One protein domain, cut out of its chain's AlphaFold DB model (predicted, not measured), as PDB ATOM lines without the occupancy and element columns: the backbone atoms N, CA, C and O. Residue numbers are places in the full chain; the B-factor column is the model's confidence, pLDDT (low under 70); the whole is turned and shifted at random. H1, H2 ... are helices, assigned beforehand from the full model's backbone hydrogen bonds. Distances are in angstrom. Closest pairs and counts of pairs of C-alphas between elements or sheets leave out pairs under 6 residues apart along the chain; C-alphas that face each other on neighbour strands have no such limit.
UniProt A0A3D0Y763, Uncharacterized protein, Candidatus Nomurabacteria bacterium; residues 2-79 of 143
ATOM      1  N   LYS A   2      38.863  55.964 -64.341       70.88
ATOM      2  CA  LYS A   2      40.292  56.280 -64.604       70.88
ATOM      3  C   LYS A   2      41.304  55.983 -63.479       70.88
ATOM      4  O   LYS A   2      42.418  55.582 -63.772       70.88
ATOM      5  N   ILE A   3      40.952  56.194 -62.208       73.31
ATOM      6  CA  ILE A   3      41.885  55.991 -61.079       73.31
ATOM      7  C   ILE A   3      42.170  54.504 -60.843       73.31
ATOM      8  O   ILE A   3      43.306  54.133 -60.575       73.31
ATOM      9  N   ILE A   4      41.147  53.660 -60.977       77.25
ATOM     10  CA  ILE A   4      41.262  52.213 -60.780       77.25
ATOM     11  C   ILE A   4      42.191  51.631 -61.852       77.25
ATOM     12  O   ILE A   4      43.130  50.916 -61.519       77.25
ATOM     13  N   ASP A   5      42.010  52.038 -63.110       79.44
ATOM     14  CA  ASP A   5      42.843  51.586 -64.233       79.44
ATOM     15  C   ASP A   5      44.313  52.028 -64.088       79.44
ATOM     16  O   ASP A   5      45.229  51.275 -64.414       79.44
ATOM     17  N   ILE A   6      44.557  53.231 -63.547       79.94
ATOM     18  CA  ILE A   6      45.914  53.733 -63.261       79.94
ATOM     19  C   ILE A   6      46.582  52.917 -62.147       79.94
ATOM     20  O   ILE A   6      47.765  52.597 -62.254       79.94
ATOM     21  N   ILE A   7      45.839  52.570 -61.091       78.94
ATOM     22  CA  ILE A   7      46.355  51.755 -59.982       78.94
ATOM     23  C   ILE A   7      46.683  50.344 -60.471       78.94
ATOM     24  O   ILE A   7      47.776  49.854 -60.188       78.94
ATOM     25  N   TYR A   8      45.788  49.726 -61.248       80.56
ATOM     26  CA  TYR A   8      46.046  48.420 -61.857       80.56
ATOM     27  C   TYR A   8      47.284  48.463 -62.755       80.56
ATOM     28  O   TYR A   8      48.176  47.642 -62.585       80.56
ATOM     29  N   GLY A   9      47.404  49.464 -63.634       77.94
ATOM     30  CA  GLY A   9      48.567  49.595 -64.516       77.94
ATOM     31  C   GLY A   9      49.890  49.864 -63.786       77.94
ATOM     32  O   GLY A   9      50.953  49.494 -64.283       77.94
ATOM     33  N   PHE A  10      49.854  50.499 -62.610       82.56
ATOM     34  CA  PHE A  10      51.035  50.677 -61.763       82.56
ATOM     35  C   PHE A  10      51.447  49.368 -61.082       82.56
ATOM     36  O   PHE A  10      52.627  49.017 -61.106       82.56
ATOM     37  N   PHE A  11      50.483  48.647 -60.500       81.44
ATOM     38  CA  PHE A  11      50.738  47.368 -59.837       81.44
ATOM     39  C   PHE A  11      51.233  46.305 -60.818       81.44
ATOM     40  O   PHE A  11      52.199  45.622 -60.507       81.44
ATOM     41  N   ASP A  12      50.647  46.239 -62.012       81.06
ATOM     42  CA  ASP A  12      51.028  45.298 -63.070       81.06
ATOM     43  C   ASP A  12      52.490  45.502 -63.513       81.06
ATOM     44  O   ASP A  12      53.299  44.576 -63.507       81.06
ATOM     45  N   ARG A  13      52.902  46.756 -63.759       81.50
ATOM     46  CA  ARG A  13      54.300  47.074 -64.116       81.50
ATOM     47  C   ARG A  13      55.293  46.792 -62.989       81.50
ATOM     48  O   ARG A  13      56.434  46.416 -63.263       81.50
ATOM     49  N   LEU A  14      54.897  47.026 -61.738       82.44
ATOM     50  CA  LEU A  14      55.737  46.749 -60.573       82.44
ATOM     51  C   LEU A  14      55.883  45.236 -60.380       82.44
ATOM     52  O   LEU A  14      57.003  44.755 -60.206       82.44
ATOM     53  N   GLU A  15      54.778  44.492 -60.475       80.69
ATOM     54  CA  GLU A  15      54.760  43.032 -60.410       80.69
ATOM     55  C   GLU A  15      55.673  42.434 -61.476       80.69
ATOM     56  O   GLU A  15      56.549  41.641 -61.141       80.69
ATOM     57  N   ASP A  16      55.544  42.863 -62.732       79.81
ATOM     58  CA  ASP A  16      56.372  42.372 -63.833       79.81
ATOM     59  C   ASP A  16      57.863  42.610 -63.597       79.81
ATOM     60  O   ASP A  16      58.686  41.713 -63.808       79.81
ATOM     61  N   HIS A  17      58.227  43.799 -63.116       80.25
ATOM     62  CA  HIS A  17      59.622  44.145 -62.869       80.25
ATOM     63  C   HIS A  17      60.213  43.348 -61.699       80.25
ATOM     64  O   HIS A  17      61.325  42.820 -61.793       80.25
ATOM     65  N   VAL A  18      59.456  43.213 -60.606       79.62
ATOM     66  CA  VAL A  18      59.863  42.415 -59.445       79.62
ATOM     67  C   VAL A  18      59.951  40.945 -59.838       79.62
ATOM     68  O   VAL A  18      60.975  40.318 -59.591       79.62
ATOM     69  N   ARG A  19      58.957  40.398 -60.537       76.69
ATOM     70  CA  ARG A  19      58.929  39.007 -61.004       76.69
ATOM     71  C   ARG A  19      60.098  38.687 -61.940       76.69
ATOM     72  O   ARG A  19      60.748  37.658 -61.764       76.69
ATOM     73  N   ALA A  20      60.434  39.581 -62.872       76.88
ATOM     74  CA  ALA A  20      61.566  39.417 -63.789       76.88
ATOM     75  C   ALA A  20      62.945  39.539 -63.107       76.88
ATOM     76  O   ALA A  20      63.926  38.932 -63.553       76.88
ATOM     77  N   SER A  21      63.049  40.332 -62.038       73.50
ATOM     78  CA  SER A  21      64.287  40.460 -61.262       73.50
ATOM     79  C   SER A  21      64.464  39.310 -60.266       73.50
ATOM     80  O   SER A  21      65.577  38.820 -60.081       73.50
ATOM     81  N   LEU A  22      63.381  38.862 -59.628       66.12
ATOM     82  CA  LEU A  22      63.408  37.905 -58.519       66.12
ATOM     83  C   LEU A  22      63.369  36.440 -58.997       66.12
ATOM     84  O   LEU A  22      63.854  35.564 -58.285       66.12
ATOM     85  N   SER A  23      62.921  36.165 -60.231       66.81
ATOM     86  CA  SER A  23      62.988  34.827 -60.855       66.81
ATOM     87  C   SER A  23      64.417  34.303 -61.049       66.81
ATOM     88  O   SER A  23      64.636  33.094 -61.077       66.81
ATOM     89  N   ARG A  24      65.410  35.202 -61.120       77.50
ATOM     90  CA  ARG A  24      66.838  34.848 -61.156       77.50
ATOM     91  C   ARG A  24      67.378  34.364 -59.807       77.50
ATOM     92  O   ARG A  24      68.438  33.743 -59.776       77.50
ATOM     93  N   HIS A  25      66.648  34.590 -58.711       82.06
ATOM     94  CA  HIS A  25      67.026  34.164 -57.361       82.06
ATOM     95  C   HIS A  25      65.851  33.490 -56.629       82.06
ATOM     96  O   HIS A  25      65.267  34.086 -55.717       82.06
ATOM     97  N   PRO A  26      65.538  32.221 -56.969       79.81
ATOM     98  CA  PRO A  26      64.394  31.491 -56.416       79.81
ATOM     99  C   PRO A  26      64.353  31.467 -54.883       79.81
ATOM    100  O   PRO A  26      63.292  31.616 -54.290       79.81
ATOM    101  N   PHE A  27      65.510  31.355 -54.223       81.94
ATOM    102  CA  PHE A  27      65.584  31.310 -52.759       81.94
ATOM    103  C   PHE A  27      65.130  32.619 -52.093       81.94
ATOM    104  O   PHE A  27      64.329  32.604 -51.160       81.94
ATOM    105  N   ILE A  28      65.607  33.764 -52.594       82.06
ATOM    106  CA  ILE A  28      65.250  35.089 -52.062       82.06
ATOM    107  C   ILE A  28      63.775  35.380 -52.351       82.06
ATOM    108  O   ILE A  28      63.069  35.896 -51.486       82.06
ATOM    109  N   TYR A  29      63.299  34.990 -53.537       79.75
ATOM    110  CA  TYR A  29      61.893  35.088 -53.911       79.75
ATOM    111  C   TYR A  29      60.986  34.334 -52.934       79.75
ATOM    112  O   TYR A  29      60.061  34.923 -52.375       79.75
ATOM    113  N   THR A  30      61.276  33.058 -52.668       83.62
ATOM    114  CA  THR A  30      60.479  32.248 -51.739       83.62
ATOM    115  C   THR A  30      60.562  32.774 -50.309       83.62
ATOM    116  O   THR A  30      59.554  32.766 -49.605       83.62
ATOM    117  N   PHE A  31      61.718  33.286 -49.876       87.12
ATOM    118  CA  PHE A  31      61.874  33.859 -48.538       87.12
ATOM    119  C   PHE A  31      61.046  35.139 -48.349       87.12
ATOM    120  O   PHE A  31      60.283  35.242 -47.390       87.12
ATOM    121  N   ILE A  32      61.148  36.096 -49.278       87.06
ATOM    122  CA  ILE A  32      60.382  37.351 -49.226       87.06
ATOM    123  C   ILE A  32      58.886  37.073 -49.402       87.06
ATOM    124  O   ILE A  32      58.074  37.618 -48.657       87.06
ATOM    125  N   GLY A  33      58.518  36.195 -50.340       84.75
ATOM    126  CA  GLY A  33      57.131  35.784 -50.557       84.75
ATOM    127  C   GLY A  33      56.528  35.120 -49.318       84.75
ATOM    128  O   GLY A  33      55.459  35.521 -48.866       84.75
ATOM    129  N   GLY A  34      57.245  34.171 -48.709       87.69
ATOM    130  CA  GLY A  34      56.824  33.509 -47.475       87.69
ATOM    131  C   GLY A  34      56.680  34.484 -46.305       87.69
ATOM    132  O   GLY A  34      55.660  34.472 -45.617       87.69
ATOM    133  N   ALA A  35      57.649  35.386 -46.115       91.19
ATOM    134  CA  ALA A  35      57.555  36.442 -45.109       91.19
ATOM    135  C   ALA A  35      56.350  37.366 -45.360       91.19
ATOM    136  O   ALA A  35      55.641  37.721 -44.419       91.19
ATOM    137  N   GLY A  36      56.076  37.706 -46.622       89.81
ATOM    138  CA  GLY A  36      54.912  38.489 -47.032       89.81
ATOM    139  C   GLY A  36      53.588  37.814 -46.676       89.81
ATOM    140  O   GLY A  36      52.720  38.466 -46.102       89.81
ATOM    141  N   VAL A  37      53.450  36.508 -46.928       89.62
ATOM    142  CA  VAL A  37      52.251  35.733 -46.555       89.62
ATOM    143  C   VAL A  37      52.038  35.736 -45.040       89.62
ATOM    144  O   VAL A  37      50.929  35.993 -44.570       89.62
ATOM    145  N   VAL A  38      53.101  35.516 -44.259       92.56
ATOM    146  CA  VAL A  38      53.026  35.540 -42.788       92.56
ATOM    147  C   VAL A  38      52.643  36.931 -42.274       92.56
ATOM    148  O   VAL A  38      51.783  37.049 -41.401       92.56
ATOM    149  N   LEU A  39      53.244  37.994 -42.818       90.81
ATOM    150  CA  LEU A  39      52.921  39.375 -42.449       90.81
ATOM    151  C   LEU A  39      51.496  39.767 -42.845       90.81
ATOM    152  O   LEU A  39      50.823  40.446 -42.072       90.81
ATOM    153  N   PHE A  40      51.026  39.323 -44.010       89.25
ATOM    154  CA  PHE A  40      49.655  39.536 -44.460       89.25
ATOM    155  C   PHE A  40      48.662  38.903 -43.487       89.25
ATOM    156  O   PHE A  40      47.778  39.589 -42.978       89.25
ATOM    157  N   TRP A  41      48.850  37.623 -43.162       88.75
ATOM    158  CA  TRP A  41      47.970  36.917 -42.236       88.75
ATOM    159  C   TRP A  41      47.993  37.532 -40.835       88.75
ATOM    160  O   TRP A  41      46.948  37.740 -40.220       88.75
ATOM    161  N   ARG A  42      49.178  37.945 -40.371       90.06
ATOM    162  CA  ARG A  42      49.320  38.740 -39.150       90.06
ATOM    163  C   ARG A  42      48.488  40.023 -39.227       90.06
ATOM    164  O   ARG A  42      47.777  40.331 -38.279       90.06
ATOM    165  N   GLY A  43      48.560  40.766 -40.328       89.88
ATOM    166  CA  GLY A  43      47.771  41.983 -40.532       89.88
ATOM    167  C   GLY A  43      46.261  41.736 -40.500       89.88
ATOM    168  O   GLY A  43      45.534  42.530 -39.904       89.88
ATOM    169  N   VAL A  44      45.797  40.621 -41.069       88.25
ATOM    170  CA  VAL A  44      44.386  40.205 -41.010       88.25
ATOM    171  C   VAL A  44      43.943  39.990 -39.562       88.25
ATOM    172  O   VAL A  44      42.909  40.525 -39.170       88.25
ATOM    173  N   TRP A  45      44.741  39.289 -38.748       85.69
ATOM    174  CA  TRP A  45      44.449  39.096 -37.323       85.69
ATOM    175  C   TRP A  45      44.401  40.408 -36.545       85.69
ATOM    176  O   TRP A  45      43.390  40.698 -35.923       85.69
ATOM    177  N   HIS A  46      45.423  41.261 -36.669       86.19
ATOM    178  CA  HIS A  46      45.429  42.565 -35.988       86.19
ATOM    179  C   HIS A  46      44.260  43.456 -36.418       86.19
ATOM    180  O   HIS A  46      43.753  44.242 -35.624       86.19
ATOM    181  N   THR A  47      43.817  43.343 -37.672       84.94
ATOM    182  CA  THR A  47      42.642  44.076 -38.155       84.94
ATOM    183  C   THR A  47      41.360  43.543 -37.519       84.94
ATOM    184  O   THR A  47      40.508  44.340 -37.132       84.94
ATOM    185  N   ALA A  48      41.225  42.223 -37.375       83.44
ATOM    186  CA  ALA A  48      40.101  41.616 -36.668       83.44
ATOM    187  C   ALA A  48      40.086  42.028 -35.185       83.44
ATOM    188  O   ALA A  48      39.054  42.495 -34.707       83.44
ATOM    189  N   ASP A  49      41.235  41.979 -34.508       82.81
ATOM    190  CA  ASP A  49      41.381  42.374 -33.101       82.81
ATOM    191  C   ASP A  49      41.042  43.863 -32.892       82.81
ATOM    192  O   ASP A  49      40.368  44.247 -31.933       82.81
ATOM    193  N   LEU A  50      41.461  44.731 -33.820       82.69
ATOM    194  CA  LEU A  50      41.124  46.154 -33.786       82.69
ATOM    195  C   LEU A  50      39.618  46.388 -33.985       82.69
ATOM    196  O   LEU A  50      39.024  47.230 -33.312       82.69
ATOM    197  N   LEU A  51      38.984  45.651 -34.902       80.62
ATOM    198  CA  LEU A  51      37.539  45.728 -35.142       80.62
ATOM    199  C   LEU A  51      36.724  45.181 -33.966       80.62
ATOM    200  O   LEU A  51      35.631  45.695 -33.698       80.62
ATOM    201  N   GLU A  52      37.269  44.202 -33.245       79.50
ATOM    202  CA  GLU A  52      36.719  43.703 -31.988       79.50
ATOM    203  C   GLU A  52      36.817  44.765 -30.878       79.50
ATOM    204  O   GLU A  52      35.828  45.049 -30.193       79.50
ATOM    205  N   SER A  53      37.983  45.412 -30.758       77.75
ATOM    206  CA  SER A  53      38.290  46.442 -29.757       77.75
ATOM    207  C   SER A  53      37.565  47.775 -29.975       77.75
ATOM    208  O   SER A  53      37.382  48.520 -29.013       77.75
ATOM    209  N   ASN A  54      37.169  48.109 -31.206       78.06
ATOM    210  CA  ASN A  54      36.523  49.392 -31.525       78.06
ATOM    211  C   ASN A  54      35.077  49.513 -30.999       78.06
ATOM    212  O   ASN A  54      34.495  50.597 -31.058       78.06
ATOM    213  N   GLY A  55      34.514  48.440 -30.430       70.62
ATOM    214  CA  GLY A  55      33.199  48.440 -29.784       70.62
ATOM    215  C   GLY A  55      32.010  48.506 -30.755       70.62
ATOM    216  O   GLY A  55      32.140  48.806 -31.939       70.62
ATOM    217  N   GLY A  56      30.809  48.201 -30.253       76.00
ATOM    218  CA  GLY A  56      29.569  48.202 -31.043       76.00
ATOM    219  C   GLY A  56      29.304  46.889 -31.791       76.00
ATOM    220  O   GLY A  56      29.681  45.811 -31.337       76.00
ATOM    221  N   ILE A  57      28.621  46.965 -32.939       72.00
ATOM    222  CA  ILE A  57      28.201  45.786 -33.726       72.00
ATOM    223  C   ILE A  57      29.415  44.992 -34.243       72.00
ATOM    224  O   ILE A  57      29.366  43.765 -34.309       72.00
ATOM    225  N   THR A  58      30.528  45.667 -34.552       73.94
ATOM    226  CA  THR A  58      31.769  45.018 -35.005       73.94
ATOM    227  C   THR A  58      32.393  44.147 -33.919       73.94
ATOM    228  O   THR A  58      32.905  43.085 -34.239       73.94
ATOM    229  N   SER A  59      32.259  44.514 -32.642       72.88
ATOM    230  CA  SER A  59      32.744  43.703 -31.517       72.88
ATOM    231  C   SER A  59      32.048  42.341 -31.437       72.88
ATOM    232  O   SER A  59      32.688  41.313 -31.247       72.88
ATOM    233  N   ILE A  60      30.739  42.299 -31.695       71.88
ATOM    234  CA  ILE A  60      29.966  41.049 -31.684       71.88
ATOM    235  C   ILE A  60      30.314  40.183 -32.904       71.88
ATOM    236  O   ILE A  60      30.486  38.971 -32.770       71.88
ATOM    237  N   ILE A  61      30.453  40.800 -34.083       76.19
ATOM    238  CA  ILE A  61      30.755  40.096 -35.338       76.19
ATOM    239  C   ILE A  61      32.187  39.553 -35.350       76.19
ATOM    240  O   ILE A  61      32.389  38.427 -35.790       76.19
ATOM    241  N   PHE A  62      33.162  40.324 -34.867       79.38
ATOM    242  CA  PHE A  62      34.575  39.934 -34.854       79.38
ATOM    243  C   PHE A  62      35.003  39.206 -33.572       79.38
ATOM    244  O   PHE A  62      36.133  38.728 -33.511       79.38
ATOM    245  N   SER A  63      34.095  39.020 -32.603       78.00
ATOM    246  CA  SER A  63      34.325  38.157 -31.437       78.00
ATOM    247  C   SER A  63      34.778  36.748 -31.835       78.00
ATOM    248  O   SER A  63      34.506  36.281 -32.945       78.00
ATOM    249  N   SER A  64      35.405  36.017 -30.909       74.50
ATOM    250  CA  SER A  64      35.937  34.671 -31.182       74.50
ATOM    251  C   SER A  64      34.911  33.721 -31.820       74.50
ATOM    252  O   SER A  64      35.251  32.977 -32.734       74.50
ATOM    253  N   ILE A  65      33.643  33.763 -31.387       80.62
ATOM    254  CA  ILE A  65      32.559  32.969 -31.988       80.62
ATOM    255  C   ILE A  65      32.004  33.621 -33.266       80.62
ATOM    256  O   ILE A  65      31.722  32.913 -34.233       80.62
ATOM    257  N   GLY A  66      31.860  34.949 -33.303       83.38
ATOM    258  CA  GLY A  66      31.337  35.666 -34.470       83.38
ATOM    259  C   GLY A  66      32.218  35.497 -35.710       83.38
ATOM    260  O   GLY A  66      31.712  35.172 -36.784       83.38
ATOM    261  N   SER A  67      33.538  35.593 -35.539       84.12
ATOM    262  CA  SER A  67      34.528  35.404 -36.600       84.12
ATOM    263  C   SER A  67      34.494  33.987 -37.179       84.12
ATOM    264  O   SER A  67      34.639  33.814 -38.390       84.12
ATOM    265  N   ILE A  68      34.229  32.969 -36.350       83.69
ATOM    266  CA  ILE A  68      34.047  31.584 -36.810       83.69
ATOM    267  C   ILE A  68      32.791  31.476 -37.679       83.69
ATOM    268  O   ILE A  68      32.847  30.926 -38.776       83.69
ATOM    269  N   ILE A  69      31.663  32.020 -37.216       87.00
ATOM    270  CA  ILE A  69      30.389  31.951 -37.945       87.00
ATOM    271  C   ILE A  69      30.480  32.724 -39.267       87.00
ATOM    272  O   ILE A  69      30.099  32.199 -40.313       87.00
ATOM    273  N   LEU A  70      31.030  33.941 -39.246       87.06
ATOM    274  CA  LEU A  70      31.238  34.752 -40.444       87.06
ATOM    275  C   LEU A  70      32.203  34.065 -41.418       87.06
ATOM    276  O   LEU A  70      31.930  34.012 -42.616       87.06
ATOM    277  N   GLY A  71      33.290  33.488 -40.903       87.81
ATOM    278  CA  GLY A  71      34.241  32.705 -41.685       87.81
ATOM    279  C   GLY A  71      33.573  31.518 -42.374       87.81
ATOM    280  O   GLY A  71      33.740  31.344 -43.576       87.81
ATOM    281  N   ILE A  72      32.749  30.749 -41.658       86.25
ATOM    282  CA  ILE A  72      31.981  29.635 -42.232       86.25
ATOM    283  C   ILE A  72      31.032  30.131 -43.330       86.25
ATOM    284  O   ILE A  72      30.996  29.539 -44.406       86.25
ATOM    285  N   ILE A  73      30.304  31.229 -43.108       90.25
ATOM    286  CA  ILE A  73      29.382  31.793 -44.107       90.25
ATOM    287  C   ILE A  73      30.136  32.224 -45.371       90.25
ATOM    288  O   ILE A  73      29.716  31.885 -46.476       90.25
ATOM    289  N   ILE A  74      31.262  32.928 -45.227       88.88
ATOM    290  CA  ILE A  74      32.090  33.367 -46.360       88.88
ATOM    291  C   ILE A  74      32.686  32.160 -47.092       88.88
ATOM    292  O   ILE A  74      32.637  32.093 -48.320       88.88
ATOM    293  N   LEU A  75      33.229  31.185 -46.362       86.31
ATOM    294  CA  LEU A  75      33.851  29.997 -46.949       86.31
ATOM    295  C   LEU A  75      32.826  29.106 -47.659       86.31
ATOM    296  O   LEU A  75      33.137  28.537 -48.706       86.31
ATOM    297  N   LEU A  76      31.604  28.993 -47.135       85.19
ATOM    298  CA  LEU A  76      30.510  28.291 -47.808       85.19
ATOM    299  C   LEU A  76      30.011  29.074 -49.027       85.19
ATOM    300  O   LEU A  76      29.847  28.484 -50.090       85.19
ATOM    301  N   GLY A  77      29.830  30.394 -48.908       86.69
ATOM    302  CA  GLY A  77      29.370  31.251 -50.005       86.69
ATOM    303  C   GLY A  77      30.352  31.324 -51.178       86.69
ATOM    304  O   GLY A  77      29.937  31.396 -52.330       86.69
ATOM    305  N   THR A  78      31.653  31.248 -50.900       88.62
ATOM    306  CA  THR A  78      32.709  31.178 -51.925       88.62
ATOM    307  C   THR A  78      32.968  29.755 -52.431       88.62
ATOM    308  O   THR A  78      33.739  29.577 -53.370       88.62
ATOM    309  N   GLY A  79      32.370  28.728 -51.815       80.31
ATOM    310  CA  GLY A  79      32.630  27.315 -52.119       80.31
ATOM    311  C   GLY A  79      34.006  26.805 -51.662       80.31
ATOM    312  O   GLY A  79      34.291  25.608 -51.777       80.31
TER     313      GLY A  79
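Overview. This is residues 2 to 79 of the 143 residues of an uncharacterized protein of Candidatus Nomurabacteria bacterium (UniProt A0A3D0Y763). Two long helices, H1 and H2, make a V that meets at the tight link between them, their lines at 41 degrees; at the far end of H2 the short H3 folds back on H2's residues 48 to 53, and H4 turns off from H3 at a corner. The V is open, and most of H1, residues 2 to 17, stands free, as do residues 72 to 79 at the other end. The printed part has 78 residues with four named helices in the order H1, H2, H3, H4 and no named strand; its class is all helix. It is extended, with a radius of gyration of the C-alphas of 17.9 A and spans of 47 by 36 by 29 A.

Arrangement. Start with H1, residues 2 to 22, and go on to H2, residues 26 to 53: they are close but not clearly touching, and the closest C-alphas, those of Leu 22 and Tyr 29, are 5.6 A apart. Their lines stand at a steep tilt of 41 degrees, and they run opposite ways. Next look at H3, residues 57 to 62, which touches H2 at residues 48 to 53 alone; the closest C-alphas, those of Glu 52 and Ser 59, are 4.0 A apart. H2 and H3 form a helical hairpin, opposite ways at a steep tilt of 38 degrees. H4, residues 64 to 77, only just touches H3, with 3 pairs of C-alphas within 8 A, and only at the corner by their link, with its residues 66 to 70 alone. The closest C-alphas there, those of Ile 61 and Ser 67, are 6.2 A apart, and the lines are about perpendicular at 76 degrees. H2 and H4 are near each other, with 6 pairs of C-alphas within 10 A, while H1 is apart from H3 and H4. In H1, H2 and H3 every O i to N i+4 pair is within hydrogen-bond range; in H4 it is 9 of 10.

Along the chain. Find C-alpha 2 at (40.292, 56.280, -64.604); from there H1 runs 30.1 A to C-alpha 22. H2 begins at C-alpha 26, at (64.394, 31.491, -56.416), and runs 40.2 A to C-alpha 53. H3 is short, from C-alpha 57 to C-alpha 62. H4 then runs 20.2 A from C-alpha 64 to C-alpha 77 at (29.370, 31.251, -50.005).

Size, cuts and confidence. The two C-alphas farthest apart, those of Arg 24 and Gly 56, are 49.7 A apart. The printed part has no cut, and the three links between the helices are tight. The mean pLDDT of the printed part is 81.7; look for low confidence at residues 22 to 23, which are under 70.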